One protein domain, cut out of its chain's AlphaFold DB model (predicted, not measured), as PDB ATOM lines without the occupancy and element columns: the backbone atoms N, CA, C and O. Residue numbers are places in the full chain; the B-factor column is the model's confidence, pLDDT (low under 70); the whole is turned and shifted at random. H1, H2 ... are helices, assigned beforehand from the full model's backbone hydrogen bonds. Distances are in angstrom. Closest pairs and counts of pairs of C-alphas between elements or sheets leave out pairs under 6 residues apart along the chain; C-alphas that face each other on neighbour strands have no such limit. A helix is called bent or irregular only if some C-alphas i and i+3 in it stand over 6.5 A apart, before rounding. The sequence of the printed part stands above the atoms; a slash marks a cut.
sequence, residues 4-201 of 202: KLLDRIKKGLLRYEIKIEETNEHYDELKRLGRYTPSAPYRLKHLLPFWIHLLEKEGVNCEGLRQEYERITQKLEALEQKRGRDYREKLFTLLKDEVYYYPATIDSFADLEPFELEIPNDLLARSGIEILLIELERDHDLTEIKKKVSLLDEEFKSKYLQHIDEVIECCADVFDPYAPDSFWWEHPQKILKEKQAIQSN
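This is residues 4 to 201 of the 202 residues of an uncharacterized protein of Methanofollis aquaemaris (UniProt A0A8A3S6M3). Two up-and-down bundles of three helices each, H1 to H3 and H4 to H6, are set crosswise as an L, with H4 leading off from the end of H3 and H5 meeting H2 in the inner angle. The short H7 and then H8 pack at the far end of the second bundle, and residues 196 to 201 stick out there. The printed part has 198 residues with eight named helices, H1 to H8 in order, and no named strand; its class is all helix. It is compact, with a radius of gyration of the C-alphas of 17.8 A and spans of 54 by 42 by 32 A.

H1, residues 4 to 25, and H2, residues 42 to 57, form a hairpin at a shallow tilt of 24 degrees; their closest C-alphas, Tyr 16 and Leu 44, are 5.7 A apart. H3, residues 63 to 83, touches H1, the same way at 19 degrees, closest at the C-alphas of Glu 17 and Ile 72, 5.8 A. H4, residues 85 to 107, is irregular, C-alphas 100 and 103 being 7.2 A apart, with a kink of 36 degrees near residue 101. H5, residues 115 to 136, forms a hairpin with H4 at a steep tilt of 39 degrees, closest at the C-alphas of Leu 95 and Leu 132, 6.0 A. H5 touches H2 about perpendicular at 87 degrees, with residues 128 to 131 alone; the C-alphas of Arg 43 and Ile 131 are closest at 6.8 A. H6, residues 143 to 162, touches residues 99 to 106 of H4 alone, closest at the C-alphas of Ile 106 and Phe 156, 5.7 A. H7, residues 164 to 170, touches H5, with the C-alphas of Glu 116 and Cys 170 closest at 4.7 A. H8, residues 188 to 200, forms a hairpin with H7, closest at the C-alphas of Ile 168 and Pro 188, 6.4 A. Every O i to N i+4 pair is within hydrogen-bond range in H1, H3, H7 and H8, against 10 of 12 in H2, 17 of 19 in H4, 17 of 18 in H5 and 15 of 16 in H6.

H1 begins at C-alpha 4, (-51.990, 78.143, -7.312), and is 31.1 A long. H3 measures 30.4 A, H4 34.0 A, H5 31.3 A and H6 29.2 A. H8 ends at C-alpha 200, (-67.820, 108.131, 4.213).

The C-alphas farthest apart, Lys 82 and Asn 201, are 56.3 A apart. The printed part has no cut. The links H1 to H2 and H7 to H8 are long. The pLDDT is under 70 at residues 172 to 178 and 201.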
ATOM      1  N   LYS A   4     -53.063  77.304  -7.854       87.38
ATOM      2  CA  LYS A   4     -51.990  78.143  -7.312       87.38
ATOM      3  C   LYS A   4     -51.795  77.878  -5.825       87.38
ATOM      4  O   LYS A   4     -50.654  77.738  -5.386       87.38
ATOM      5  N   LEU A   5     -52.880  77.759  -5.055       89.00
ATOM      6  CA  LEU A   5     -52.805  77.421  -3.631       89.00
ATOM      7  C   LEU A   5     -52.230  76.015  -3.416       89.00
ATOM      8  O   LEU A   5     -51.374  75.827  -2.551       89.00
ATOM      9  N   LEU A   6     -52.615  75.037  -4.241       91.88
ATOM     10  CA  LEU A   6     -52.048  73.689  -4.170       91.88
ATOM     11  C   LEU A   6     -50.536  73.671  -4.465       91.88
ATOM     12  O   LEU A   6     -49.776  73.033  -3.732       91.88
ATOM     13  N   ASP A   7     -50.082  74.366  -5.511       92.19
ATOM     14  CA  ASP A   7     -48.651  74.511  -5.815       92.19
ATOM     15  C   ASP A   7     -47.901  75.238  -4.686       92.19
ATOM     16  O   ASP A   7     -46.824  74.804  -4.263       92.19
ATOM     17  N   ARG A   8     -48.508  76.290  -4.121       91.31
ATOM     18  CA  ARG A   8     -47.971  77.018  -2.967       91.31
ATOM     19  C   ARG A   8     -47.790  76.112  -1.754       91.31
ATOM     20  O   ARG A   8     -46.729  76.163  -1.136       91.31
ATOM     21  N   ILE A   9     -48.762  75.254  -1.438       94.69
ATOM     22  CA  ILE A   9     -48.653  74.299  -0.325       94.69
ATOM     23  C   ILE A   9     -47.533  73.293  -0.585       94.69
ATOM     24  O   ILE A   9     -46.703  73.080   0.293       94.69
ATOM     25  N   LYS A  10     -47.444  72.721  -1.792       96.19
ATOM     26  CA  LYS A  10     -46.375  71.765  -2.140       96.19
ATOM     27  C   LYS A  10     -44.985  72.386  -2.001       96.19
ATOM     28  O   LYS A  10     -44.104  71.803  -1.371       96.19
ATOM     29  N   LYS A  11     -44.791  73.595  -2.538       96.38
ATOM     30  CA  LYS A  11     -43.542  74.357  -2.378       96.38
ATOM     31  C   LYS A  11     -43.291  74.735  -0.920       96.38
ATOM     32  O   LYS A  11     -42.145  74.727  -0.480       96.38
ATOM     33  N   GLY A  12     -44.346  75.067  -0.181       96.25
ATOM     34  CA  GLY A  12     -44.296  75.385   1.239       96.25
ATOM     35  C   GLY A  12     -43.831  74.201   2.086       96.25
ATOM     36  O   GLY A  12     -42.932  74.382   2.894       96.25
ATOM     37  N   LEU A  13     -44.360  72.996   1.856       98.38
ATOM     38  CA  LEU A  13     -43.937  71.766   2.537       98.38
ATOM     39  C   LEU A  13     -42.451  71.481   2.291       98.38
ATOM     40  O   LEU A  13     -41.691  71.339   3.245       98.38
ATOM     41  N   LEU A  14     -42.013  71.518   1.027       98.12
ATOM     42  CA  LEU A  14     -40.600  71.333   0.680       98.12
ATOM     43  C   LEU A  14     -39.704  72.367   1.377       98.12
ATOM     44  O   LEU A  14     -38.684  72.024   1.968       98.12
ATOM     45  N   ARG A  15     -40.087  73.649   1.335       97.69
ATOM     46  CA  ARG A  15     -39.329  74.718   2.001       97.69
ATOM     47  C   ARG A  15     -39.321  74.554   3.517       97.69
ATOM     48  O   ARG A  15     -38.313  74.872   4.131       97.69
ATOM     49  N   TYR A  16     -40.414  74.088   4.112       98.38
ATOM     50  CA  TYR A  16     -40.524  73.915   5.556       98.38
ATOM     51  C   TYR A  16     -39.520  72.874   6.043       98.38
ATOM     52  O   TYR A  16     -38.751  73.144   6.961       98.38
ATOM     53  N   GLU A  17     -39.458  71.740   5.348       98.44
ATOM     54  CA  GLU A  17     -38.486  70.687   5.619       98.44
ATOM     55  C   GLU A  17     -37.045  71.181   5.452       98.44
ATOM     56  O   GLU A  17     -36.250  71.046   6.383       98.44
ATOM     57  N   ILE A  18     -36.741  71.861   4.339       98.25
ATOM     58  CA  ILE A  18     -35.417  72.461   4.103       98.25
ATOM     59  C   ILE A  18     -35.043  73.431   5.229       98.25
ATOM     60  O   ILE A  18     -33.918  73.398   5.714       98.25
ATOM     61  N   LYS A  19     -35.967  74.287   5.685       97.69
ATOM     62  CA  LYS A  19     -35.674  75.242   6.765       97.69
ATOM     63  C   LYS A  19     -35.387  74.558   8.094       97.69
ATOM     64  O   LYS A  19     -34.532  75.045   8.830       97.69
ATOM     65  N   ILE A  20     -36.045  73.443   8.403       98.25
ATOM     66  CA  ILE A  20     -35.734  72.650   9.603       98.25
ATOM     67  C   ILE A  20     -34.334  72.041   9.489       98.25
ATOM     68  O   ILE A  20     -33.555  72.108  10.441       98.25
ATOM     69  N   GLU A  21     -34.002  71.482   8.325       97.75
ATOM     70  CA  GLU A  21     -32.700  70.867   8.056       97.75
ATOM     71  C   GLU A  21     -31.569  71.903   8.134       97.75
ATOM     72  O   GLU A  21     -30.661  71.738   8.949       97.75
ATOM     73  N   GLU A  22     -31.695  73.034   7.432       97.56
ATOM     74  CA  GLU A  22     -30.747  74.157   7.500       97.56
ATOM     75  C   GLU A  22     -30.567  74.665   8.941       97.56
ATOM     76  O   GLU A  22     -29.444  74.916   9.379       97.56
ATOM     77  N   THR A  23     -31.657  74.780   9.708       97.19
ATOM     78  CA  THR A  23     -31.603  75.231  11.111       97.19
ATOM     79  C   THR A  23     -30.855  74.236  12.001       97.19
ATOM     80  O   THR A  23     -30.148  74.635  12.928       97.19
ATOM     81  N   ASN A  24     -30.989  72.934  11.742       97.00
ATOM     82  CA  ASN A  24     -30.288  71.899  12.498       97.00
ATOM     83  C   ASN A  24     -28.798  71.837  12.153       97.00
ATOM     84  O   ASN A  24     -27.974  71.691  13.062       97.00
ATOM     85  N   GLU A  25     -28.481  71.895  10.858       97.69
ATOM     86  CA  GLU A  25     -27.128  71.779  10.309       97.69
ATOM     87  C   GLU A  25     -26.272  72.993  10.669       97.69
ATOM     88  O   GLU A  25     -25.143  72.834  11.126       97.69
ATOM     89  N   HIS A  26     -26.840  74.194  10.560       97.25
ATOM     90  CA  HIS A  26     -26.151  75.461  10.808       97.25
ATOM     91  C   HIS A  26     -26.518  76.084  12.155       97.25
ATOM     92  O   HIS A  26     -26.521  77.305  12.316       97.25
ATOM     93  N   TYR A  27     -26.838  75.247  13.140       96.88
ATOM     94  CA  TYR A  27     -27.363  75.685  14.432       96.88
ATOM     95  C   TYR A  27     -26.474  76.721  15.150       96.88
ATOM     96  O   TYR A  27     -26.965  77.686  15.743       96.88
ATOM     97  N   ASP A  28     -25.155  76.551  15.068       95.69
ATOM     98  CA  ASP A  28     -24.190  77.447  15.714       95.69
ATOM     99  C   ASP A  28     -24.014  78.775  14.955       95.69
ATOM    100  O   ASP A  28     -23.535  79.758  15.518       95.69
ATOM    101  N   GLU A  29     -24.454  78.837  13.695       95.25
ATOM    102  CA  GLU A  29     -24.397  80.024  12.833       95.25
ATOM    103  C   GLU A  29     -25.692  80.856  12.872       95.25
ATOM    104  O   GLU A  29     -25.763  81.919  12.241       95.25
ATOM    105  N   LEU A  30     -26.717  80.386  13.595       95.06
ATOM    106  CA  LEU A  30     -28.018  81.049  13.683       95.06
ATOM    107  C   LEU A  30     -27.882  82.453  14.272       95.06
ATOM    108  O   LEU A  30     -27.424  82.630  15.404       95.06
ATOM    109  N   LYS A  31     -28.340  83.454  13.517       92.19
ATOM    110  CA  LYS A  31     -28.312  84.869  13.911       92.19
ATOM    111  C   LYS A  31     -29.427  85.646  13.215       92.19
ATOM    112  O   LYS A  31     -29.906  85.233  12.165       92.19
ATOM    113  N   ARG A  32     -29.809  86.795  13.782       86.44
ATOM    114  CA  ARG A  32     -30.868  87.657  13.237       86.44
ATOM    115  C   ARG A  32     -30.606  88.086  11.789       86.44
ATOM    116  O   ARG A  32     -31.358  87.723  10.897       86.44
ATOM    117  N   LEU A  33     -29.510  88.809  11.549       84.00
ATOM    118  CA  LEU A  33     -29.117  89.299  10.217       84.00
ATOM    119  C   LEU A  33     -28.159  88.322   9.526       84.00
ATOM    120  O   LEU A  33     -27.062  88.672   9.089       84.00
ATOM    121  N   GLY A  34     -28.522  87.043   9.533       85.06
ATOM    122  CA  GLY A  34     -27.706  85.972   8.984       85.06
ATOM    123  C   GLY A  34     -28.342  85.253   7.826       85.06
ATOM    124  O   GLY A  34     -29.522  85.400   7.542       85.06
ATOM    125  N   ARG A  35     -27.533  84.396   7.200       89.88
ATOM    126  CA  ARG A  35     -28.029  83.444   6.208       89.88
ATOM    127  C   ARG A  35     -29.070  82.493   6.809       89.88
ATOM    128  O   ARG A  35     -30.006  82.107   6.116       89.88
ATOM    129  N   TYR A  36     -28.901  82.145   8.083       92.25
ATOM    130  CA  TYR A  36     -29.777  81.245   8.820       92.25
ATOM    131  C   TYR A  36     -30.331  81.968  10.045       92.25
ATOM    132  O   TYR A  36     -29.571  82.408  10.911       92.25
ATOM    133  N   THR A  37     -31.654  82.094  10.106       92.94
ATOM    134  CA  THR A  37     -32.355  82.686  11.246       92.94
ATOM    135  C   THR A  37     -32.955  81.570  12.100       92.94
ATOM    136  O   THR A  37     -33.437  80.575  11.553       92.94
ATOM    137  N   PRO A  38     -32.966  81.697  13.439       93.94
ATOM    138  CA  PRO A  38     -33.538  80.656  14.287       93.94
ATOM    139  C   PRO A  38     -35.049  80.491  14.068       93.94
ATOM    140  O   PRO A  38     -35.564  79.395  14.265       93.94
ATOM    141  N   SER A  39     -35.756  81.537  13.621       95.25
ATOM    142  CA  SER A  39     -37.202  81.510  13.371       95.25
ATOM    143  C   SER A  39     -37.610  80.946  12.002       95.25
ATOM    144  O   SER A  39     -38.808  80.806  11.745       95.25
ATOM    145  N   ALA A  40     -36.656  80.615  11.122       94.25
ATOM    146  CA  ALA A  40     -36.928  80.252   9.728       94.25
ATOM    147  C   ALA A  40     -38.007  79.160   9.531       94.25
ATOM    148  O   ALA A  40     -38.816  79.309   8.609       94.25
ATOM    149  N   PRO A  41     -38.092  78.099  10.363       96.75
ATOM    150  CA  PRO A  41     -39.131  77.075  10.210       96.75
ATOM    151  C   PRO A  41     -40.551  77.572  10.528       96.75
ATOM    152  O   PRO A  41     -41.528  77.119   9.927       96.75
ATOM    153  N   TYR A  42     -40.691  78.509  11.468       95.88
ATOM    154  CA  TYR A  42     -41.974  78.776  12.124       95.88
ATOM    155  C   TYR A  42     -42.986  79.498  11.235       95.88
ATOM    156  O   TYR A  42     -44.188  79.277  11.372       95.88
ATOM    157  N   ARG A  43     -42.542  80.283  10.246       91.44
ATOM    158  CA  ARG A  43     -43.476  80.891   9.283       91.44
ATOM    159  C   ARG A  43     -44.298  79.831   8.554       91.44
ATOM    160  O   ARG A  43     -45.515  79.949   8.455       91.44
ATOM    161  N   LEU A  44     -43.647  78.774   8.075       94.56
ATOM    162  CA  LEU A  44     -44.338  77.702   7.360       94.56
ATOM    163  C   LEU A  44     -45.107  76.783   8.314       94.56
ATOM    164  O   LEU A  44     -46.193  76.337   7.945       94.56
ATOM    165  N   LYS A  45     -44.627  76.594   9.552       95.81
ATOM    166  CA  LYS A  45     -45.377  75.908  10.619       95.81
ATOM    167  C   LYS A  45     -46.780  76.496  10.811       95.81
ATOM    168  O   LYS A  45     -47.724  75.723  10.959       95.81
ATOM    169  N   HIS A  46     -46.919  77.826  10.775       91.00
ATOM    170  CA  HIS A  46     -48.205  78.508  10.976       91.00
ATOM    171  C   HIS A  46     -49.039  78.684   9.704       91.00
ATOM    172  O   HIS A  46     -50.263  78.587   9.770       91.00
ATOM    173  N   LEU A  47     -48.415  78.931   8.550       90.19
ATOM    174  CA  LEU A  47     -49.159  79.201   7.314       90.19
ATOM    175  C   LEU A  47     -49.689  77.927   6.638       90.19
ATOM    176  O   LEU A  47     -50.812  77.923   6.133       90.19
ATOM    177  N   LEU A  48     -48.926  76.827   6.656       94.50
ATOM    178  CA  LEU A  48     -49.310  75.590   5.964       94.50
ATOM    179  C   LEU A  48     -50.656  75.007   6.434       94.50
ATOM    180  O   LEU A  48     -51.478  74.700   5.568       94.50
ATOM    181  N   PRO A  49     -50.951  74.885   7.749       93.50
ATOM    182  CA  PRO A  49     -52.246  74.379   8.210       93.50
ATOM    183  C   PRO A  49     -53.421  75.218   7.722       93.50
ATOM    184  O   PRO A  49     -54.479  74.678   7.401       93.50
ATOM    185  N   PHE A  50     -53.233  76.535   7.658       89.81
ATOM    186  CA  PHE A  50     -54.266  77.454   7.213       89.81
ATOM    187  C   PHE A  50     -54.534  77.306   5.712       89.81
ATOM    188  O   PHE A  50     -55.686  77.169   5.303       89.81
ATOM    189  N   TRP A  51     -53.482  77.237   4.893       92.06
ATOM    190  CA  TRP A  51     -53.605  76.990   3.453       92.06
ATOM    191  C   TRP A  51     -54.267  75.642   3.145       92.06
ATOM    192  O   TRP A  51     -55.136  75.565   2.279       92.06
ATOM    193  N   ILE A  52     -53.906  74.588   3.884       94.38
ATOM    194  CA  ILE A  52     -54.539  73.268   3.764       94.38
ATOM    195  C   ILE A  52     -56.033  73.354   4.105       94.38
ATOM    196  O   ILE A  52     -56.867  72.875   3.341       94.38
ATOM    197  N   HIS A  53     -56.384  74.017   5.210       91.75
ATOM    198  CA  HIS A  53     -57.777  74.200   5.635       91.75
ATOM    199  C   HIS A  53     -58.632  74.942   4.597       91.75
ATOM    200  O   HIS A  53     -59.817  74.654   4.433       91.75
ATOM    201  N   LEU A  54     -58.048  75.896   3.873       90.12
ATOM    202  CA  LEU A  54     -58.746  76.606   2.802       90.12
ATOM    203  C   LEU A  54     -59.069  75.696   1.614       90.12
ATOM    204  O   LEU A  54     -60.204  75.715   1.143       90.12
ATOM    205  N   LEU A  55     -58.131  74.846   1.184       91.75
ATOM    206  CA  LEU A  55     -58.403  73.849   0.142       91.75
ATOM    207  C   LEU A  55     -59.482  72.846   0.568       91.75
ATOM    208  O   LEU A  55     -60.333  72.464  -0.235       91.75
ATOM    209  N   GLU A  56     -59.490  72.441   1.836       92.69
ATOM    210  CA  GLU A  56     -60.523  71.548   2.365       92.69
ATOM    211  C   GLU A  56     -61.909  72.194   2.355       92.69
ATOM    212  O   GLU A  56     -62.891  71.529   2.022       92.69
ATOM    213  N   LYS A  57     -62.001  73.499   2.645       90.38
ATOM    214  CA  LYS A  57     -63.252  74.260   2.495       90.38
ATOM    215  C   LYS A  57     -63.748  74.305   1.048       90.38
ATOM    216  O   LYS A  57     -64.954  74.399   0.837       90.38
ATOM    217  N   GLU A  58     -62.854  74.199   0.068       89.50
ATOM    218  CA  GLU A  58     -63.203  74.046  -1.352       89.50
ATOM    219  C   GLU A  58     -63.566  72.600  -1.744       89.50
ATOM    220  O   GLU A  58     -63.861  72.330  -2.909       89.50
ATOM    221  N   GLY A  59     -63.557  71.659  -0.795       90.69
ATOM    222  CA  GLY A  59     -63.879  70.250  -1.026       90.69
ATOM    223  C   GLY A  59     -62.714  69.412  -1.560       90.69
ATOM    224  O   GLY A  59     -62.934  68.299  -2.038       90.69
ATOM    225  N   VAL A  60     -61.475  69.915  -1.499       93.00
ATOM    226  CA  VAL A  60     -60.282  69.160  -1.906       93.00
ATOM    227  C   VAL A  60     -59.872  68.194  -0.794       93.00
ATOM    228  O   VAL A  60     -59.683  68.599   0.352       93.00
ATOM    229  N   ASN A  61     -59.670  66.915  -1.131       93.38
ATOM    230  CA  ASN A  61     -59.092  65.955  -0.190       93.38
ATOM    231  C   ASN A  61     -57.606  66.276   0.044       93.38
ATOM    232  O   ASN A  61     -56.777  66.090  -0.849       93.38
ATOM    233  N   CYS A  62     -57.282  66.729   1.255       95.94
ATOM    234  CA  CYS A  62     -55.938  67.140   1.648       95.94
ATOM    235  C   CYS A  62     -55.252  66.172   2.627       95.94
ATOM    236  O   CYS A  62     -54.233  66.538   3.210       95.94
ATOM    237  N   GLU A  63     -55.752  64.942   2.798       96.75
ATOM    238  CA  GLU A  63     -55.203  63.967   3.758       96.75
ATOM    239  C   GLU A  63     -53.687  63.761   3.587       96.75
ATOM    240  O   GLU A  63     -52.933  63.872   4.552       96.75
ATOM    241  N   GLY A  64     -53.217  63.569   2.350       97.44
ATOM    242  CA  GLY A  64     -51.786  63.420   2.073       97.44
ATOM    243  C   GLY A  64     -50.959  64.673   2.396       97.44
ATOM    244  O   GLY A  64     -49.821  64.558   2.842       97.44
ATOM    245  N   LEU A  65     -51.526  65.875   2.228       97.50
ATOM    246  CA  LEU A  65     -50.852  67.131   2.589       97.50
ATOM    247  C   LEU A  65     -50.760  67.292   4.113       97.50
ATOM    248  O   LEU A  65     -49.746  67.782   4.607       97.50
ATOM    249  N   ARG A  66     -51.788  66.858   4.854       97.56
ATOM    250  CA  ARG A  66     -51.781  66.848   6.325       97.56
ATOM    251  C   ARG A  66     -50.756  65.870   6.879       97.56
ATOM    252  O   ARG A  66     -49.956  66.266   7.717       97.56
ATOM    253  N   GLN A  67     -50.736  64.643   6.364       98.25
ATOM    254  CA  GLN A  67     -49.754  63.633   6.765       98.25
ATOM    255  C   GLN A  67     -48.321  64.127   6.535       98.25
ATOM    256  O   GLN A  67     -47.462  63.971   7.401       98.25
ATOM    257  N   GLU A  68     -48.069  64.779   5.400       98.44
ATOM    258  CA  GLU A  68     -46.751  65.335   5.103       98.44
ATOM    259  C   GLU A  68     -46.397  66.518   6.017       98.44
ATOM    260  O   GLU A  68     -45.288  66.580   6.548       98.44
ATOM    261  N   TYR A  69     -47.342  67.429   6.274       98.56
ATOM    262  CA  TYR A  69     -47.159  68.509   7.247       98.56
ATOM    263  C   TYR A  69     -46.834  67.973   8.650       98.56
ATOM    264  O   TYR A  69     -45.924  68.481   9.309       98.56
ATOM    265  N   GLU A  70     -47.553  66.947   9.109       98.44
ATOM    266  CA  GLU A  70     -47.342  66.313  10.412       98.44
ATOM    267  C   GLU A  70     -45.965  65.650  10.485       98.44
ATOM    268  O   GLU A  70     -45.219  65.894  11.434       98.44
ATOM    269  N   ARG A  71     -45.576  64.896   9.449       98.56
ATOM    270  CA  ARG A  71     -44.243  64.285   9.337       98.56
ATOM    271  C   ARG A  71     -43.131  65.332   9.433       98.56
ATOM    272  O   ARG A  71     -42.144  65.123  10.137       98.56
ATOM    273  N   ILE A  72     -43.265  66.453   8.723       98.62
ATOM    274  CA  ILE A  72     -42.270  67.533   8.751       98.62
ATOM    275  C   ILE A  72     -42.278  68.234  10.117       98.62
ATOM    276  O   ILE A  72     -41.220  68.529  10.665       98.62
ATOM    277  N   THR A  73     -43.447  68.441  10.722       98.44
ATOM    278  CA  THR A  73     -43.562  69.055  12.053       98.44
ATOM    279  C   THR A  73     -42.910  68.197  13.136       98.44
ATOM    280  O   THR A  73     -42.195  68.736  13.974       98.44
ATOM    281  N   GLN A  74     -43.014  66.868  13.057       98.50
ATOM    282  CA  GLN A  74     -42.277  65.959  13.946       98.50
ATOM    283  C   GLN A  74     -40.751  66.133  13.835       98.50
ATOM    284  O   GLN A  74     -40.039  65.976  14.828       98.50
ATOM    285  N   LYS A  75     -40.218  66.496  12.655       98.50
ATOM    286  CA  LYS A  75     -38.791  66.840  12.515       98.50
ATOM    287  C   LYS A  75     -38.443  68.123  13.274       98.50
ATOM    288  O   LYS A  75     -37.388  68.172  13.909       98.50
ATOM    289  N   LEU A  76     -39.302  69.146  13.218       98.12
ATOM    290  CA  LEU A  76     -39.112  70.379  13.989       98.12
ATOM    291  C   LEU A  76     -39.162  70.090  15.494       98.12
ATOM    292  O   LEU A  76     -38.263  70.508  16.214       98.12
ATOM    293  N   GLU A  77     -40.140  69.313  15.954       97.81
ATOM    294  CA  GLU A  77     -40.254  68.911  17.362       97.81
ATOM    295  C   GLU A  77     -39.011  68.141  17.832       97.81
ATOM    296  O   GLU A  77     -38.487  68.394  18.916       97.81
ATOM    297  N   ALA A  78     -38.479  67.236  17.005       98.19
ATOM    298  CA  ALA A  78     -37.246  66.518  17.315       98.19
ATOM    299  C   ALA A  78     -36.030  67.459  17.412       98.19
ATOM    300  O   ALA A  78     -35.173  67.273  18.281       98.19
ATOM    301  N   LEU A  79     -35.944  68.481  16.553       97.25
ATOM    302  CA  LEU A  79     -34.926  69.531  16.655       97.25
ATOM    303  C   LEU A  79     -35.084  70.334  17.953       97.25
ATOM    304  O   LEU A  79     -34.101  70.515  18.674       97.25
ATOM    305  N   GLU A  80     -36.301  70.776  18.268       96.44
ATOM    306  CA  GLU A  80     -36.610  71.515  19.494       96.44
ATOM    307  C   GLU A  80     -36.251  70.701  20.741       96.44
ATOM    308  O   GLU A  80     -35.632  71.231  21.657       96.44
ATOM    309  N   GLN A  81     -36.539  69.399  20.755       97.06
ATOM    310  CA  GLN A  81     -36.149  68.498  21.843       97.06
ATOM    311  C   GLN A  81     -34.631  68.307  21.923       97.06
ATOM    312  O   GLN A  81     -34.057  68.373  23.010       97.06
ATOM    313  N   LYS A  82     -33.961  68.096  20.782       97.31
ATOM    314  CA  LYS A  82     -32.505  67.889  20.706       97.31
ATOM    315  C   LYS A  82     -31.724  69.100  21.214       97.31
ATOM    316  O   LYS A  82     -30.709  68.934  21.885       97.31
ATOM    317  N   ARG A  83     -32.146  70.308  20.833       96.31
ATOM    318  CA  ARG A  83     -31.471  71.567  21.192       96.31
ATOM    319  C   ARG A  83     -31.985  72.137  22.516       96.31
ATOM    320  O   ARG A  83     -31.254  72.835  23.217       96.31
ATOM    321  N   GLY A  84     -33.214  71.789  22.885       94.50
ATOM    322  CA  GLY A  84     -33.837  72.112  24.156       94.50
ATOM    323  C   GLY A  84     -33.886  73.614  24.414       94.50
ATOM    324  O   GLY A  84     -34.172  74.424  23.531       94.50
ATOM    325  N   ARG A  85     -33.575  73.983  25.659       94.81
ATOM    326  CA  ARG A  85     -33.658  75.364  26.144       94.81
ATOM    327  C   ARG A  85     -32.798  76.342  25.345       94.81
ATOM    328  O   ARG A  85     -33.230  77.467  25.139       94.81
ATOM    329  N   ASP A  86     -31.624  75.925  24.876       96.19
ATOM    330  CA  ASP A  86     -30.727  76.808  24.120       96.19
ATOM    331  C   ASP A  86     -31.402  77.356  22.853       96.19
ATOM    332  O   ASP A  86     -31.298  78.545  22.548       96.19
ATOM    333  N   TYR A  87     -32.190  76.526  22.161       96.50
ATOM    334  CA  TYR A  87     -32.893  76.972  20.960       96.50
ATOM    335  C   TYR A  87     -34.016  77.956  21.287       96.50
ATOM    336  O   TYR A  87     -34.182  78.962  20.596       96.50
ATOM    337  N   ARG A  88     -34.737  77.715  22.388       96.06
ATOM    338  CA  ARG A  88     -35.784  78.627  22.872       96.06
ATOM    339  C   ARG A  88     -35.201  79.980  23.283       96.06
ATOM    340  O   ARG A  88     -35.739  81.010  22.892       96.06
ATOM    341  N   GLU A  89     -34.041  80.004  23.940       95.81
ATOM    342  CA  GLU A  89     -33.346  81.255  24.279       95.81
ATOM    343  C   GLU A  89     -32.830  82.005  23.036       95.81
ATOM    344  O   GLU A  89     -32.874  83.239  23.001       95.81
ATOM    345  N   LYS A  90     -32.394  81.301  21.979       96.31
ATOM    346  CA  LYS A  90     -32.058  81.931  20.684       96.31
ATOM    347  C   LYS A  90     -33.281  82.583  20.036       96.31
ATOM    348  O   LYS A  90     -33.175  83.708  19.550       96.31
ATOM    349  N   LEU A  91     -34.436  81.917  20.057       97.44
ATOM    350  CA  LEU A  91     -35.701  82.480  19.569       97.44
ATOM    351  C   LEU A  91     -36.140  83.689  20.403       97.44
ATOM    352  O   LEU A  91     -36.523  84.713  19.842       97.44
ATOM    353  N   PHE A  92     -36.032  83.614  21.730       97.75
ATOM    354  CA  PHE A  92     -36.373  84.730  22.611       97.75
ATOM    355  C   PHE A  92     -35.425  85.922  22.449       97.75
ATOM    356  O   PHE A  92     -35.851  87.076  22.492       97.75
ATOM    357  N   THR A  93     -34.139  85.664  22.219       96.75
ATOM    358  CA  THR A  93     -33.165  86.708  21.873       96.75
ATOM    359  C   THR A  93     -33.519  87.363  20.546       96.75
ATOM    360  O   THR A  93     -33.582  88.588  20.491       96.75
ATOM    361  N   LEU A  94     -33.860  86.570  19.526       97.06
ATOM    362  CA  LEU A  94     -34.338  87.100  18.253       97.06
ATOM    363  C   LEU A  94     -35.588  87.974  18.431       97.06
ATOM    364  O   LEU A  94     -35.626  89.070  17.889       97.06
ATOM    365  N   LEU A  95     -36.579  87.542  19.220       98.12
ATOM    366  CA  LEU A  95     -37.780  88.340  19.493       98.12
ATOM    367  C   LEU A  95     -37.431  89.695  20.117       98.12
ATOM    368  O   LEU A  95     -37.950  90.724  19.688       98.12
ATOM    369  N   LYS A  96     -36.552  89.706  21.126       97.69
ATOM    370  CA  LYS A  96     -36.108  90.950  21.770       97.69
ATOM    371  C   LYS A  96     -35.418  91.875  20.775       97.69
ATOM    372  O   LYS A  96     -35.687  93.073  20.814       97.69
ATOM    373  N   ASP A  97     -34.584  91.330  19.894       96.44
ATOM    374  CA  ASP A  97     -33.938  92.107  18.841       96.44
ATOM    375  C   ASP A  97     -34.985  92.670  17.873       96.44
ATOM    376  O   ASP A  97     -35.041  93.880  17.693       96.44
ATOM    377  N   GLU A  98     -35.880  91.855  17.309       95.94
ATOM    378  CA  GLU A  98     -36.905  92.368  16.386       95.94
ATOM    379  C   GLU A  98     -37.746  93.482  17.026       95.94
ATOM    380  O   GLU A  98     -37.908  94.551  16.446       95.94
ATOM    381  N   VAL A  99     -38.181  93.309  18.276       97.31
ATOM    382  CA  VAL A  99     -38.952  94.327  19.017       97.31
ATOM    383  C   VAL A  99     -38.112  95.553  19.409       97.31
ATOM    384  O   VAL A  99     -38.652  96.635  19.668       97.31
ATOM    385  N   TYR A 100     -36.790  95.417  19.506       96.88
ATOM    386  CA  TYR A 100     -35.890  96.547  19.724       96.88
ATOM    387  C   TYR A 100     -35.779  97.419  18.470       96.88
ATOM    388  O   TYR A 100     -35.821  98.641  18.595       96.88
ATOM    389  N   TYR A 101     -35.696  96.808  17.287       95.44
ATOM    390  CA  TYR A 101     -35.538  97.517  16.014       95.44
ATOM    391  C   TYR A 101     -36.862  97.906  15.341       95.44
ATOM    392  O   TYR A 101     -36.848  98.779  14.479       95.44
ATOM    393  N   TYR A 102     -37.993  97.330  15.756       96.25
ATOM    394  CA  TYR A 102     -39.307  97.613  15.171       96.25
ATOM    395  C   TYR A 102     -39.681  99.110  15.097       96.25
ATOM    396  O   TYR A 102     -40.200  99.514  14.061       96.25
ATOM    397  N   PRO A 103     -39.373  99.973  16.092       97.06
ATOM    398  CA  PRO A 103     -39.615 101.411  15.956       97.06
ATOM    399  C   PRO A 103     -38.906 102.028  14.747       97.06
ATOM    400  O   PRO A 103     -39.518 102.791  14.020       97.06
ATOM    401  N   ALA A 104     -37.653 101.640  14.477       94.69
ATOM    402  CA  ALA A 104     -36.914 102.153  13.324       94.69
ATOM    403  C   ALA A 104     -37.540 101.696  11.997       94.69
ATOM    404  O   ALA A 104     -37.617 102.485  11.066       94.69
ATOM    405  N   THR A 105     -38.026 100.450  11.938       93.56
ATOM    406  CA  THR A 105     -38.797  99.931  10.797       93.56
ATOM    407  C   THR A 105     -40.061 100.755  10.558       93.56
ATOM    408  O   THR A 105     -40.337 101.141   9.430       93.56
ATOM    409  N   ILE A 106     -40.814 101.071  11.615       95.31
ATOM    410  CA  ILE A 106     -42.009 101.917  11.510       95.31
ATOM    411  C   ILE A 106     -41.618 103.327  11.067       95.31
ATOM    412  O   ILE A 106     -42.236 103.880  10.160       95.31
ATOM    413  N   ASP A 107     -40.576 103.906  11.664       94.00
ATOM    414  CA  ASP A 107     -40.092 105.251  11.361       94.00
ATOM    415  C   ASP A 107     -39.700 105.422   9.893       94.00
ATOM    416  O   ASP A 107     -39.920 106.507   9.368       94.00
ATOM    417  N   SER A 108     -39.198 104.374   9.234       92.31
ATOM    418  CA  SER A 108     -38.814 104.388   7.816       92.31
ATOM    419  C   SER A 108     -39.818 103.726   6.866       92.31
ATOM    420  O   SER A 108     -39.527 103.598   5.674       92.31
ATOM    421  N   PHE A 109     -40.959 103.253   7.371       93.25
ATOM    422  CA  PHE A 109     -41.913 102.497   6.565       93.25
ATOM    423  C   PHE A 109     -42.431 103.334   5.392       93.25
ATOM    424  O   PHE A 109     -42.994 104.405   5.608       93.25
ATOM    425  N   ALA A 110     -42.274 102.807   4.174       88.62
ATOM    426  CA  ALA A 110     -42.612 103.483   2.917       88.62
ATOM    427  C   ALA A 110     -41.883 104.829   2.684       88.62
ATOM    428  O   ALA A 110     -42.281 105.603   1.817       88.62
ATOM    429  N   ASP A 111     -40.780 105.081   3.401       88.62
ATOM    430  CA  ASP A 111     -39.907 106.248   3.204       88.62
ATOM    431  C   ASP A 111     -38.618 105.898   2.429       88.62
ATOM    432  O   ASP A 111     -37.875 106.788   2.006       88.62
ATOM    433  N   LEU A 112     -38.327 104.604   2.246       87.19
ATOM    434  CA  LEU A 112     -37.113 104.099   1.597       87.19
ATOM    435  C   LEU A 112     -37.425 103.409   0.267       87.19
ATOM    436  O   LEU A 112     -38.242 102.496   0.206       87.19
ATOM    437  N   GLU A 113     -36.718 103.807  -0.790       86.81
ATOM    438  CA  GLU A 113     -36.768 103.137  -2.091       86.81
ATOM    439  C   GLU A 113     -35.725 102.003  -2.198       86.81
ATOM    440  O   GLU A 113     -34.624 102.127  -1.647       86.81
ATOM    441  N   PRO A 114     -36.003 100.943  -2.986       90.00
ATOM    442  CA  PRO A 114     -37.222 100.730  -3.777       90.00
ATOM    443  C   PRO A 114     -38.364 100.127  -2.942       90.00
ATOM    444  O   PRO A 114     -38.172  99.137  -2.230       90.00
ATOM    445  N   PHE A 115     -39.570 100.691  -3.060       88.25
ATOM    446  CA  PHE A 115     -40.732 100.285  -2.260       88.25
ATOM    447  C   PHE A 115     -41.121  98.816  -2.459       88.25
ATOM    448  O   PHE A 115     -41.550  98.159  -1.511       88.25
ATOM    449  N   GLU A 116     -40.888  98.263  -3.650       87.56
ATOM    450  CA  GLU A 116     -41.163  96.864  -3.985       87.56
ATOM    451  C   GLU A 116     -40.276  95.875  -3.213       87.56
ATOM    452  O   GLU A 116     -40.574  94.680  -3.176       87.56
ATOM    453  N   LEU A 117     -39.185  96.348  -2.600       87.12
ATOM    454  CA  LEU A 117     -38.346  95.556  -1.703       87.12
ATOM    455  C   LEU A 117     -38.569  95.939  -0.240       87.12
ATOM    456  O   LEU A 117     -38.745  95.048   0.591       87.12
ATOM    457  N   GLU A 118     -38.579  97.233   0.076       91.12
ATOM    458  CA  GLU A 118     -38.617  97.708   1.465       91.12
ATOM    459  C   GLU A 118     -39.967  97.425   2.138       91.12
ATOM    460  O   GLU A 118     -39.997  96.820   3.211       91.12
ATOM    461  N   ILE A 119     -41.095  97.719   1.478       91.12
ATOM    462  CA  ILE A 119     -42.425  97.484   2.064       91.12
ATOM    463  C   ILE A 119     -42.638  95.991   2.380       91.12
ATOM    464  O   ILE A 119     -42.994  95.674   3.521       91.12
ATOM    465  N   PRO A 120     -42.396  95.034   1.457       89.81
ATOM    466  CA  PRO A 120     -42.505  93.617   1.795       89.81
ATOM    467  C   PRO A 120     -41.568  93.181   2.925       89.81
ATOM    468  O   PRO A 120     -41.957  92.344   3.740       89.81
ATOM    469  N   ASN A 121     -40.351  93.727   3.003       89.06
ATOM    470  CA  ASN A 121     -39.408  93.396   4.073       89.06
ATOM    471  C   ASN A 121     -39.922  93.850   5.446       89.06
ATOM    472  O   ASN A 121     -39.864  93.069   6.400       89.06
ATOM    473  N   ASP A 122     -40.483  95.053   5.539       92.62
ATOM    474  CA  ASP A 122     -41.052  95.587   6.779       92.62
ATOM    475  C   ASP A 122     -42.256  94.756   7.251       92.62
ATOM    476  O   ASP A 122     -42.370  94.399   8.430       92.62
ATOM    477  N   LEU A 123     -43.121  94.346   6.316       92.00
ATOM    478  CA  LEU A 123     -44.248  93.454   6.608       92.00
ATOM    479  C   LEU A 123     -43.779  92.063   7.053       92.00
ATOM    480  O   LEU A 123     -44.328  91.490   8.000       92.00
ATOM    481  N   LEU A 124     -42.727  91.527   6.427       89.19
ATOM    482  CA  LEU A 124     -42.111  90.266   6.842       89.19
ATOM    483  C   LEU A 124     -41.512  90.356   8.249       89.19
ATOM    484  O   LEU A 124     -41.644  89.396   9.015       89.19
ATOM    485  N   ALA A 125     -40.902  91.488   8.613       91.56
ATOM    486  CA  ALA A 125     -40.396  91.722   9.962       91.56
ATOM    487  C   ALA A 125     -41.537  91.685  10.991       91.56
ATOM    488  O   ALA A 125     -41.443  90.965  11.993       91.56
ATOM    489  N   ARG A 126     -42.665  92.354  10.712       94.69
ATOM    490  CA  ARG A 126     -43.836  92.314  11.603       94.69
ATOM    491  C   ARG A 126     -44.446  90.914  11.718       94.69
ATOM    492  O   ARG A 126     -44.781  90.481  12.829       94.69
ATOM    493  N   SER A 127     -44.533  90.173  10.613       92.38
ATOM    494  CA  SER A 127     -44.941  88.761  10.615       92.38
ATOM    495  C   SER A 127     -44.004  87.896  11.469       92.38
ATOM    496  O   SER A 127     -44.470  87.040  12.223       92.38
ATOM    497  N   GLY A 128     -42.692  88.151  11.420       93.25
ATOM    498  CA  GLY A 128     -41.698  87.491  12.269       93.25
ATOM    499  C   GLY A 128     -41.925  87.723  13.766       93.25
ATOM    500  O   GLY A 128     -41.870  86.765  14.539       93.25
ATOM    501  N   ILE A 129     -42.237  88.961  14.168       96.50
ATOM    502  CA  ILE A 129     -42.572  89.300  15.562       96.50
ATOM    503  C   ILE A 129     -43.802  88.514  16.029       96.50
ATOM    504  O   ILE A 129     -43.746  87.893  17.089       96.50
ATOM    505  N   GLU A 130     -44.884  88.485  15.240       95.50
ATOM    506  CA  GLU A 130     -46.123  87.778  15.616       95.50
ATOM    507  C   GLU A 130     -45.874  86.293  15.867       95.50
ATOM    508  O   GLU A 130     -46.271  85.737  16.888       95.50
ATOM    509  N   ILE A 131     -45.165  85.657  14.935       94.88
ATOM    510  CA  ILE A 131     -44.844  84.234  15.004       94.88
ATOM    511  C   ILE A 131     -44.013  83.934  16.252       94.88
ATOM    512  O   ILE A 131     -44.304  82.985  16.976       94.88
ATOM    513  N   LEU A 132     -43.004  84.756  16.543       97.06
ATOM    514  CA  LEU A 132     -42.181  84.583  17.738       97.06
ATOM    515  C   LEU A 132     -42.985  84.778  19.029       97.06
ATOM    516  O   LEU A 132     -42.769  84.032  19.983       97.06
ATOM    517  N   LEU A 133     -43.923  85.731  19.066       96.81
ATOM    518  CA  LEU A 133     -44.818  85.922  20.210       96.81
ATOM    519  C   LEU A 133     -45.698  84.692  20.455       96.81
ATOM    520  O   LEU A 133     -45.818  84.261  21.601       96.81
ATOM    521  N   ILE A 134     -46.281  84.116  19.400       94.62
ATOM    522  CA  ILE A 134     -47.100  82.898  19.487       94.62
ATOM    523  C   ILE A 134     -46.260  81.724  19.989       94.62
ATOM    524  O   ILE A 134     -46.671  80.989  20.888       94.62
ATOM    525  N   GLU A 135     -45.074  81.541  19.412       95.25
ATOM    526  CA  GLU A 135     -44.236  80.389  19.714       95.25
ATOM    527  C   GLU A 135     -43.689  80.435  21.137       95.25
ATOM    528  O   GLU A 135     -43.685  79.407  21.810       95.25
ATOM    529  N   LEU A 136     -43.259  81.599  21.623       96.56
ATOM    530  CA  LEU A 136     -42.568  81.735  22.909       96.56
ATOM    531  C   LEU A 136     -43.496  81.936  24.111       96.56
ATOM    532  O   LEU A 136     -43.031  81.836  25.244       96.56
ATOM    533  N   GLU A 137     -44.791  82.181  23.895       94.81
ATOM    534  CA  GLU A 137     -45.756  82.456  24.972       94.81
ATOM    535  C   GLU A 137     -45.849  81.330  26.011       94.81
ATOM    536  O   GLU A 137     -46.159  81.577  27.173       94.81
ATOM    537  N   ARG A 138     -45.557  80.087  25.616       89.38
ATOM    538  CA  ARG A 138     -45.567  78.946  26.542       89.38
ATOM    539  C   ARG A 138     -44.347  78.893  27.462       89.38
ATOM    540  O   ARG A 138     -44.442  78.297  28.531       89.38
ATOM    541  N   ASP A 139     -43.229  79.491  27.055       92.31
ATOM    542  CA  ASP A 139     -41.940  79.361  27.747       92.31
ATOM    543  C   ASP A 139     -41.510  80.633  28.481       92.31
ATOM    544  O   ASP A 139     -40.693  80.573  29.402       92.31
ATOM    545  N   HIS A 140     -42.045  81.787  28.081       94.31
ATOM    546  CA  HIS A 140     -41.656  83.090  28.603       94.31
ATOM    547  C   HIS A 140     -42.887  83.928  28.952       94.31
ATOM    548  O   HIS A 140     -43.891  83.910  28.243       94.31
ATOM    549  N   ASP A 141     -42.783  84.733  30.011       96.31
ATOM    550  CA  ASP A 141     -43.734  85.820  30.232       96.31
ATOM    551  C   ASP A 141     -43.462  86.932  29.212       96.31
ATOM    552  O   ASP A 141     -42.439  87.620  29.262       96.31
ATOM    553  N   LEU A 142     -44.380  87.079  28.258       97.69
ATOM    554  CA  LEU A 142     -44.287  88.050  27.173       97.69
ATOM    555  C   LEU A 142     -45.132  89.305  27.418       97.69
ATOM    556  O   LEU A 142     -45.261  90.114  26.503       97.69
ATOM    557  N   THR A 143     -45.704  89.494  28.612       97.38
ATOM    558  CA  THR A 143     -46.679  90.564  28.895       97.38
ATOM    559  C   THR A 143     -46.170  91.950  28.486       97.38
ATOM    560  O   THR A 143     -46.827  92.655  27.717       97.38
ATOM    561  N   GLU A 144     -44.967  92.326  28.924       97.69
ATOM    562  CA  GLU A 144     -44.389  93.640  28.604       97.69
ATOM    563  C   GLU A 144     -44.002  93.773  27.126       97.69
ATOM    564  O   GLU A 144     -44.193  94.833  26.527       97.69
ATOM    565  N   ILE A 145     -43.514  92.694  26.502       97.94
ATOM    566  CA  ILE A 145     -43.185  92.693  25.069       97.94
ATOM    567  C   ILE A 145     -44.463  92.871  24.242       97.94
ATOM    568  O   ILE A 145     -44.499  93.739  23.374       97.94
ATOM    569  N   LYS A 146     -45.527  92.115  24.542       97.94
ATOM    570  CA  LYS A 146     -46.831  92.223  23.873       97.94
ATOM    571  C   LYS A 146     -47.421  93.625  24.017       97.94
ATOM    572  O   LYS A 146     -47.896  94.187  23.036       97.94
ATOM    573  N   LYS A 147     -47.331  94.226  25.209       97.62
ATOM    574  CA  LYS A 147     -47.760  95.613  25.439       97.62
ATOM    575  C   LYS A 147     -46.972  96.606  24.583       97.62
ATOM    576  O   LYS A 147     -47.572  97.486  23.973       97.62
ATOM    577  N   LYS A 148     -45.644  96.460  24.511       97.69
ATOM    578  CA  LYS A 148     -44.793  97.314  23.670       97.69
ATOM    579  C   LYS A 148     -45.140  97.165  22.186       97.69
ATOM    580  O   LYS A 148     -45.310  98.174  21.514       97.69
ATOM    581  N   VAL A 149     -45.267  95.932  21.692       97.38
ATOM    582  CA  VAL A 149     -45.630  95.654  20.292       97.38
ATOM    583  C   VAL A 149     -47.007  96.222  19.965       97.38
ATOM    584  O   VAL A 149     -47.141  96.882  18.949       97.38
ATOM    585  N   SER A 150     -47.996  96.068  20.848       96.50
ATOM    586  CA  SER A 150     -49.336  96.626  20.634       96.50
ATOM    587  C   SER A 150     -49.329  98.150  20.491       96.50
ATOM    588  O   SER A 150     -50.049  98.668  19.649       96.50
ATOM    589  N   LEU A 151     -48.522  98.873  21.276       96.19
ATOM    590  CA  LEU A 151     -48.396 100.329  21.130       96.19
ATOM    591  C   LEU A 151     -47.749 100.715  19.793       96.19
ATOM    592  O   LEU A 151     -48.200 101.656  19.149       96.19
ATOM    593  N   LEU A 152     -46.716  99.975  19.379       97.25
ATOM    594  CA  LEU A 152     -46.048 100.174  18.093       97.25
ATOM    595  C   LEU A 152     -46.963  99.820  16.913       97.25
ATOM    596  O   LEU A 152     -46.916 100.484  15.888       97.25
ATOM    597  N   ASP A 153     -47.836  98.824  17.059       96.56
ATOM    598  CA  ASP A 153     -48.789  98.441  16.018       96.56
ATOM    599  C   ASP A 153     -49.843  99.517  15.750       96.56
ATOM    600  O   ASP A 153     -50.261  99.664  14.605       96.56
ATOM    601  N   GLU A 154     -50.255 100.295  16.754       95.06
ATOM    602  CA  GLU A 154     -51.153 101.438  16.531       95.06
ATOM    603  C   GLU A 154     -50.478 102.520  15.673       95.06
ATOM    604  O   GLU A 154     -51.079 103.062  14.742       95.06
ATOM    605  N   GLU A 155     -49.200 102.800  15.944       95.25
ATOM    606  CA  GLU A 155     -48.396 103.724  15.145       95.25
ATOM    607  C   GLU A 155     -48.167 103.186  13.729       95.25
ATOM    608  O   GLU A 155     -48.409 103.887  12.741       95.25
ATOM    609  N   PHE A 156     -47.794 101.909  13.624       95.50
ATOM    610  CA  PHE A 156     -47.597 101.239  12.350       95.50
ATOM    611  C   PHE A 156     -48.873 101.238  11.514       95.50
ATOM    612  O   PHE A 156     -48.833 101.571  10.335       95.50
ATOM    613  N   LYS A 157     -50.031 100.949  12.118       93.50
ATOM    614  CA  LYS A 157     -51.329 100.976  11.439       93.50
ATOM    615  C   LYS A 157     -51.665 102.366  10.904       93.50
ATOM    616  O   LYS A 157     -52.195 102.471   9.797       93.50
ATOM    617  N   SER A 158     -51.336 103.425  11.645       92.06
ATOM    618  CA  SER A 158     -51.501 104.805  11.178       92.06
ATOM    619  C   SER A 158     -50.663 105.086   9.927       92.06
ATOM    620  O   SER A 158     -51.209 105.559   8.928       92.06
ATOM    621  N   LYS A 159     -49.369 104.733   9.934       92.56
ATOM    622  CA  LYS A 159     -48.493 104.881   8.759       92.56
ATOM    623  C   LYS A 159     -48.926 103.999   7.587       92.56
ATOM    624  O   LYS A 159     -49.067 104.482   6.469       92.56
ATOM    625  N   TYR A 160     -49.237 102.735   7.847       93.25
ATOM    626  CA  TYR A 160     -49.743 101.790   6.852       93.25
ATOM    627  C   TYR A 160     -50.990 102.327   6.134       93.25
ATOM    628  O   TYR A 160     -51.117 102.212   4.921       93.25
ATOM    629  N   LEU A 161     -51.907 102.967   6.867       91.69
ATOM    630  CA  LEU A 161     -53.096 103.605   6.294       91.69
ATOM    631  C   LEU A 161     -52.779 104.832   5.428       91.69
ATOM    632  O   LEU A 161     -53.535 105.123   4.492       91.69
ATOM    633  N   GLN A 162     -51.719 105.574   5.754       91.00
ATOM    634  CA  GLN A 162     -51.261 106.717   4.959       91.00
ATOM    635  C   GLN A 162     -50.696 106.250   3.616       91.00
ATOM    636  O   GLN A 162     -51.055 106.841   2.603       91.00
ATOM    637  N   HIS A 163     -49.954 105.139   3.614       91.62
ATOM    638  CA  HIS A 163     -49.271 104.569   2.444       91.62
ATOM    639  C   HIS A 163     -49.976 103.337   1.849       91.62
ATOM    640  O   HIS A 163     -49.355 102.436   1.286       91.62
ATOM    641  N   ILE A 164     -51.293 103.234   2.037       90.38
ATOM    642  CA  ILE A 164     -52.049 102.030   1.664       90.38
ATOM    643  C   ILE A 164     -52.026 101.761   0.154       90.38
ATOM    644  O   ILE A 164     -52.104 100.604  -0.260       90.38
ATOM    645  N   ASP A 165     -51.921 102.811  -0.659       89.06
ATOM    646  CA  ASP A 165     -51.914 102.695  -2.114       89.06
ATOM    647  C   ASP A 165     -50.577 102.101  -2.588       89.06
ATOM    648  O   ASP A 165     -50.579 101.130  -3.344       89.06
ATOM    649  N   GLU A 166     -49.455 102.580  -2.040       90.50
ATOM    650  CA  GLU A 166     -48.114 102.035  -2.275       90.50
ATOM    651  C   GLU A 166     -48.009 100.585  -1.796       90.50
ATOM    652  O   GLU A 166     -47.445  99.738  -2.489       90.50
ATOM    653  N   VAL A 167     -48.598 100.263  -0.638       89.62
ATOM    654  CA  VAL A 167     -48.651  98.882  -0.143       89.62
ATOM    655  C   VAL A 167     -49.412  97.985  -1.116       89.62
ATOM    656  O   VAL A 167     -48.939  96.895  -1.429       89.62
ATOM    657  N   ILE A 168     -50.580  98.410  -1.607       88.62
ATOM    658  CA  ILE A 168     -51.368  97.620  -2.562       88.62
ATOM    659  C   ILE A 168     -50.606  97.424  -3.872       88.62
ATOM    660  O   ILE A 168     -50.646  96.322  -4.415       88.62
ATOM    661  N   GLU A 169     -49.918  98.452  -4.365       87.62
ATOM    662  CA  GLU A 169     -49.118  98.379  -5.588       87.62
ATOM    663  C   GLU A 169     -47.924  97.427  -5.425       87.62
ATOM    664  O   GLU A 169     -47.784  96.469  -6.186       87.62
ATOM    665  N   CYS A 170     -47.120  97.621  -4.378       84.69
ATOM    666  CA  CYS A 170     -45.902  96.845  -4.131       84.69
ATOM    667  C   CYS A 170     -46.191  95.400  -3.704       84.69
ATOM    668  O   CYS A 170     -45.389  94.499  -3.943       84.69
ATOM    669  N   CYS A 171     -47.341  95.161  -3.069       76.38
ATOM    670  CA  CYS A 171     -47.759  93.845  -2.595       76.38
ATOM    671  C   CYS A 171     -48.883  93.230  -3.445       76.38
ATOM    672  O   CYS A 171     -49.498  92.258  -3.007       76.38
ATOM    673  N   ALA A 172     -49.155  93.736  -4.655       60.62
ATOM    674  CA  ALA A 172     -50.242  93.247  -5.514       60.62
ATOM    675  C   ALA A 172     -50.149  91.735  -5.807       60.62
ATOM    676  O   ALA A 172     -51.163  91.036  -5.802       60.62
ATOM    677  N   ASP A 173     -48.928  91.221  -5.980       53.75
ATOM    678  CA  ASP A 173     -48.638  89.790  -6.175       53.75
ATOM    679  C   ASP A 173     -48.442  89.016  -4.854       53.75
ATOM    680  O   ASP A 173     -48.366  87.783  -4.848       53.75
ATOM    681  N   VAL A 174     -48.343  89.736  -3.733       51.78
ATOM    682  CA  VAL A 174     -48.070  89.215  -2.382       51.78
ATOM    683  C   VAL A 174     -49.333  89.173  -1.525       51.78
ATOM    684  O   VAL A 174     -49.305  88.526  -0.482       51.78
ATOM    685  N   PHE A 175     -50.441  89.787  -1.973       58.16
ATOM    686  CA  PHE A 175     -51.741  89.681  -1.320       58.16
ATOM    687  C   PHE A 175     -52.033  88.208  -1.073       58.16
ATOM    688  O   PHE A 175     -52.295  87.440  -2.002       58.16
ATOM    689  N   ASP A 176     -51.916  87.810   0.189       62.69
ATOM    690  CA  ASP A 176     -52.210  86.464   0.606       62.69
ATOM    691  C   ASP A 176     -53.654  86.488   1.104       62.69
ATOM    692  O   ASP A 176     -53.873  86.694   2.301       62.69
ATOM    693  N   PRO A 177     -54.669  86.229   0.245       63.34
ATOM    694  CA  PRO A 177     -56.030  85.999   0.738       63.34
ATOM    695  C   PRO A 177     -56.067  84.812   1.712       63.34
ATOM    696  O   PRO A 177     -57.091  84.531   2.333       63.34
ATOM    697  N   TYR A 178     -54.942  84.104   1.817       67.31
ATOM    698  CA  TYR A 178     -54.707  82.970   2.659       67.31
ATOM    699  C   TYR A 178     -53.832  83.296   3.890       67.31
ATOM    700  O   TYR A 178     -53.239  82.381   4.457       67.31
ATOM    701  N   ALA A 179     -53.748  84.552   4.340       74.56
ATOM    702  CA  ALA A 179     -53.204  84.886   5.661       74.56
ATOM    703  C   ALA A 179     -54.301  84.844   6.755       74.56
ATOM    704  O   ALA A 179     -55.457  85.178   6.479       74.56
ATOM    705  N   PRO A 180     -53.991  84.467   8.012       77.25
ATOM    706  CA  PRO A 180     -54.958  84.555   9.108       77.25
ATOM    707  C   PRO A 180     -55.361  86.009   9.411       77.25
ATOM    708  O   PRO A 180     -54.549  86.920   9.272       77.25
ATOM    709  N   ASP A 181     -56.587  86.234   9.898       79.56
ATOM    710  CA  ASP A 181     -57.098  87.578  10.244       79.56
ATOM    711  C   ASP A 181     -56.258  88.305  11.312       79.56
ATOM    712  O   ASP A 181     -56.253  89.533  11.359       79.56
ATOM    713  N   SER A 182     -55.548  87.563  12.173       79.12
ATOM    714  CA  SER A 182     -54.656  88.137  13.190       79.12
ATOM    715  C   SER A 182     -53.451  88.866  12.586       79.12
ATOM    716  O   SER A 182     -52.874  89.728  13.240       79.12
ATOM    717  N   PHE A 183     -53.101  88.572  11.333       87.56
ATOM    718  CA  PHE A 183     -52.032  89.224  10.578       87.56
ATOM    719  C   PHE A 183     -52.620  90.362   9.742       87.56
ATOM    720  O   PHE A 183     -52.558  90.339   8.517       87.56
ATOM    721  N   TRP A 184     -53.262  91.342  10.384       89.31
ATOM    722  CA  TRP A 184     -54.056  92.376   9.699       89.31
ATOM    723  C   TRP A 184     -53.276  93.150   8.613       89.31
ATOM    724  O   TRP A 184     -53.881  93.593   7.637       89.31
ATOM    725  N   TRP A 185     -51.952  93.274   8.748       90.31
ATOM    726  CA  TRP A 185     -51.050  93.929   7.786       90.31
ATOM    727  C   TRP A 185     -50.847  93.135   6.483       90.31
ATOM    728  O   TRP A 185     -50.408  93.699   5.484       90.31
ATOM    729  N   GLU A 186     -51.212  91.851   6.462       87.69
ATOM    730  CA  GLU A 186     -51.266  91.009   5.257       87.69
ATOM    731  C   GLU A 186     -52.607  91.188   4.502       87.69
ATOM    732  O   GLU A 186     -52.813  90.594   3.444       87.69
ATOM    733  N   HIS A 187     -53.528  92.025   5.015       86.38
ATOM    734  CA  HIS A 187     -54.875  92.254   4.462       86.38
ATOM    735  C   HIS A 187     -55.117  93.709   4.005       86.38
ATOM    736  O   HIS A 187     -56.115  94.320   4.417       86.38
ATOM    737  N   PRO A 188     -54.291  94.290   3.111       86.69
ATOM    738  CA  PRO A 188     -54.389  95.702   2.720       86.69
ATOM    739  C   PRO A 188     -55.776  96.097   2.199       86.69
ATOM    740  O   PRO A 188     -56.294  97.161   2.526       86.69
ATOM    741  N   GLN A 189     -56.455  95.216   1.458       84.38
ATOM    742  CA  GLN A 189     -57.803  95.495   0.945       84.38
ATOM    743  C   GLN A 189     -58.868  95.612   2.047       84.38
ATOM    744  O   GLN A 189     -59.837  96.357   1.890       84.38
ATOM    745  N   LYS A 190     -58.725  94.869   3.153       84.31
ATOM    746  CA  LYS A 190     -59.636  94.956   4.306       84.31
ATOM    747  C   LYS A 190     -59.444  96.299   5.008       84.31
ATOM    748  O   LYS A 190     -60.419  97.005   5.250       84.31
ATOM    749  N   ILE A 191     -58.188  96.686   5.205       85.00
ATOM    750  CA  ILE A 191     -57.796  97.964   5.804       85.00
ATOM    751  C   ILE A 191     -58.223  99.158   4.931       85.00
ATOM    752  O   ILE A 191     -58.755 100.142   5.446       85.00
ATOM    753  N   LEU A 192     -58.097  99.062   3.604       86.44
ATOM    754  CA  LEU A 192     -58.582 100.093   2.681       86.44
ATOM    755  C   LEU A 192     -60.102 100.297   2.796       86.44
ATOM    756  O   LEU A 192     -60.573 101.434   2.829       86.44
ATOM    757  N   LYS A 193     -60.878  99.210   2.905       85.56
ATOM    758  CA  LYS A 193     -62.334  99.293   3.115       85.56
ATOM    759  C   LYS A 193     -62.682  99.954   4.450       85.56
ATOM    760  O   LYS A 193     -63.613 100.756   4.497       85.56
ATOM    761  N   GLU A 194     -61.931  99.664   5.515       83.50
ATOM    762  CA  GLU A 194     -62.080 100.338   6.814       83.50
ATOM    763  C   GLU A 194     -61.829 101.852   6.688       83.50
ATOM    764  O   GLU A 194     -62.656 102.648   7.137       83.50
ATOM    765  N   LYS A 195     -60.753 102.261   5.996       81.75
ATOM    766  CA  LYS A 195     -60.428 103.675   5.718       81.75
ATOM    767  C   LYS A 195     -61.567 104.390   4.984       81.75
ATOM    768  O   LYS A 195     -62.005 105.460   5.408       81.75
ATOM    769  N   GLN A 196     -62.076 103.783   3.913       86.81
ATOM    770  CA  GLN A 196     -63.166 104.341   3.104       86.81
ATOM    771  C   GLN A 196     -64.473 104.474   3.901       86.81
ATOM    772  O   GLN A 196     -65.185 105.469   3.761       86.81
ATOM    773  N   ALA A 197     -64.782 103.507   4.772       85.81
ATOM    774  CA  ALA A 197     -65.967 103.550   5.624       85.81
ATOM    775  C   ALA A 197     -65.903 104.674   6.674       85.81
ATOM    776  O   ALA A 197     -66.923 105.299   6.958       85.81
ATOM    777  N   ILE A 198     -64.722 104.967   7.230       80.88
ATOM    778  CA  ILE A 198     -64.526 106.075   8.181       80.88
ATOM    779  C   ILE A 198     -64.707 107.428   7.480       80.88
ATOM    780  O   ILE A 198     -65.400 108.305   7.994       80.88
ATOM    781  N   GLN A 199     -64.135 107.577   6.283       79.69
ATOM    782  CA  GLN A 199     -64.235 108.804   5.487       79.69
ATOM    783  C   GLN A 199     -65.648 109.060   4.947       79.69
ATOM    784  O   GLN A 199     -66.031 110.209   4.785       79.69
ATOM    785  N   SER A 200     -66.432 108.007   4.692       72.94
ATOM    786  CA  SER A 200     -67.820 108.131   4.213       72.94
ATOM    787  C   SER A 200     -68.829 108.447   5.326       72.94
ATOM    788  O   SER A 200     -69.964 108.812   5.030       72.94
ATOM    789  N   ASN A 201     -68.435 108.277   6.593       62.72
ATOM    790  CA  ASN A 201     -69.261 108.532   7.780       62.72
ATOM    791  C   ASN A 201     -68.834 109.796   8.559       62.72
ATOM    792  O   ASN A 201     -69.390 110.053   9.629       62.72
TER     793      ASN A 201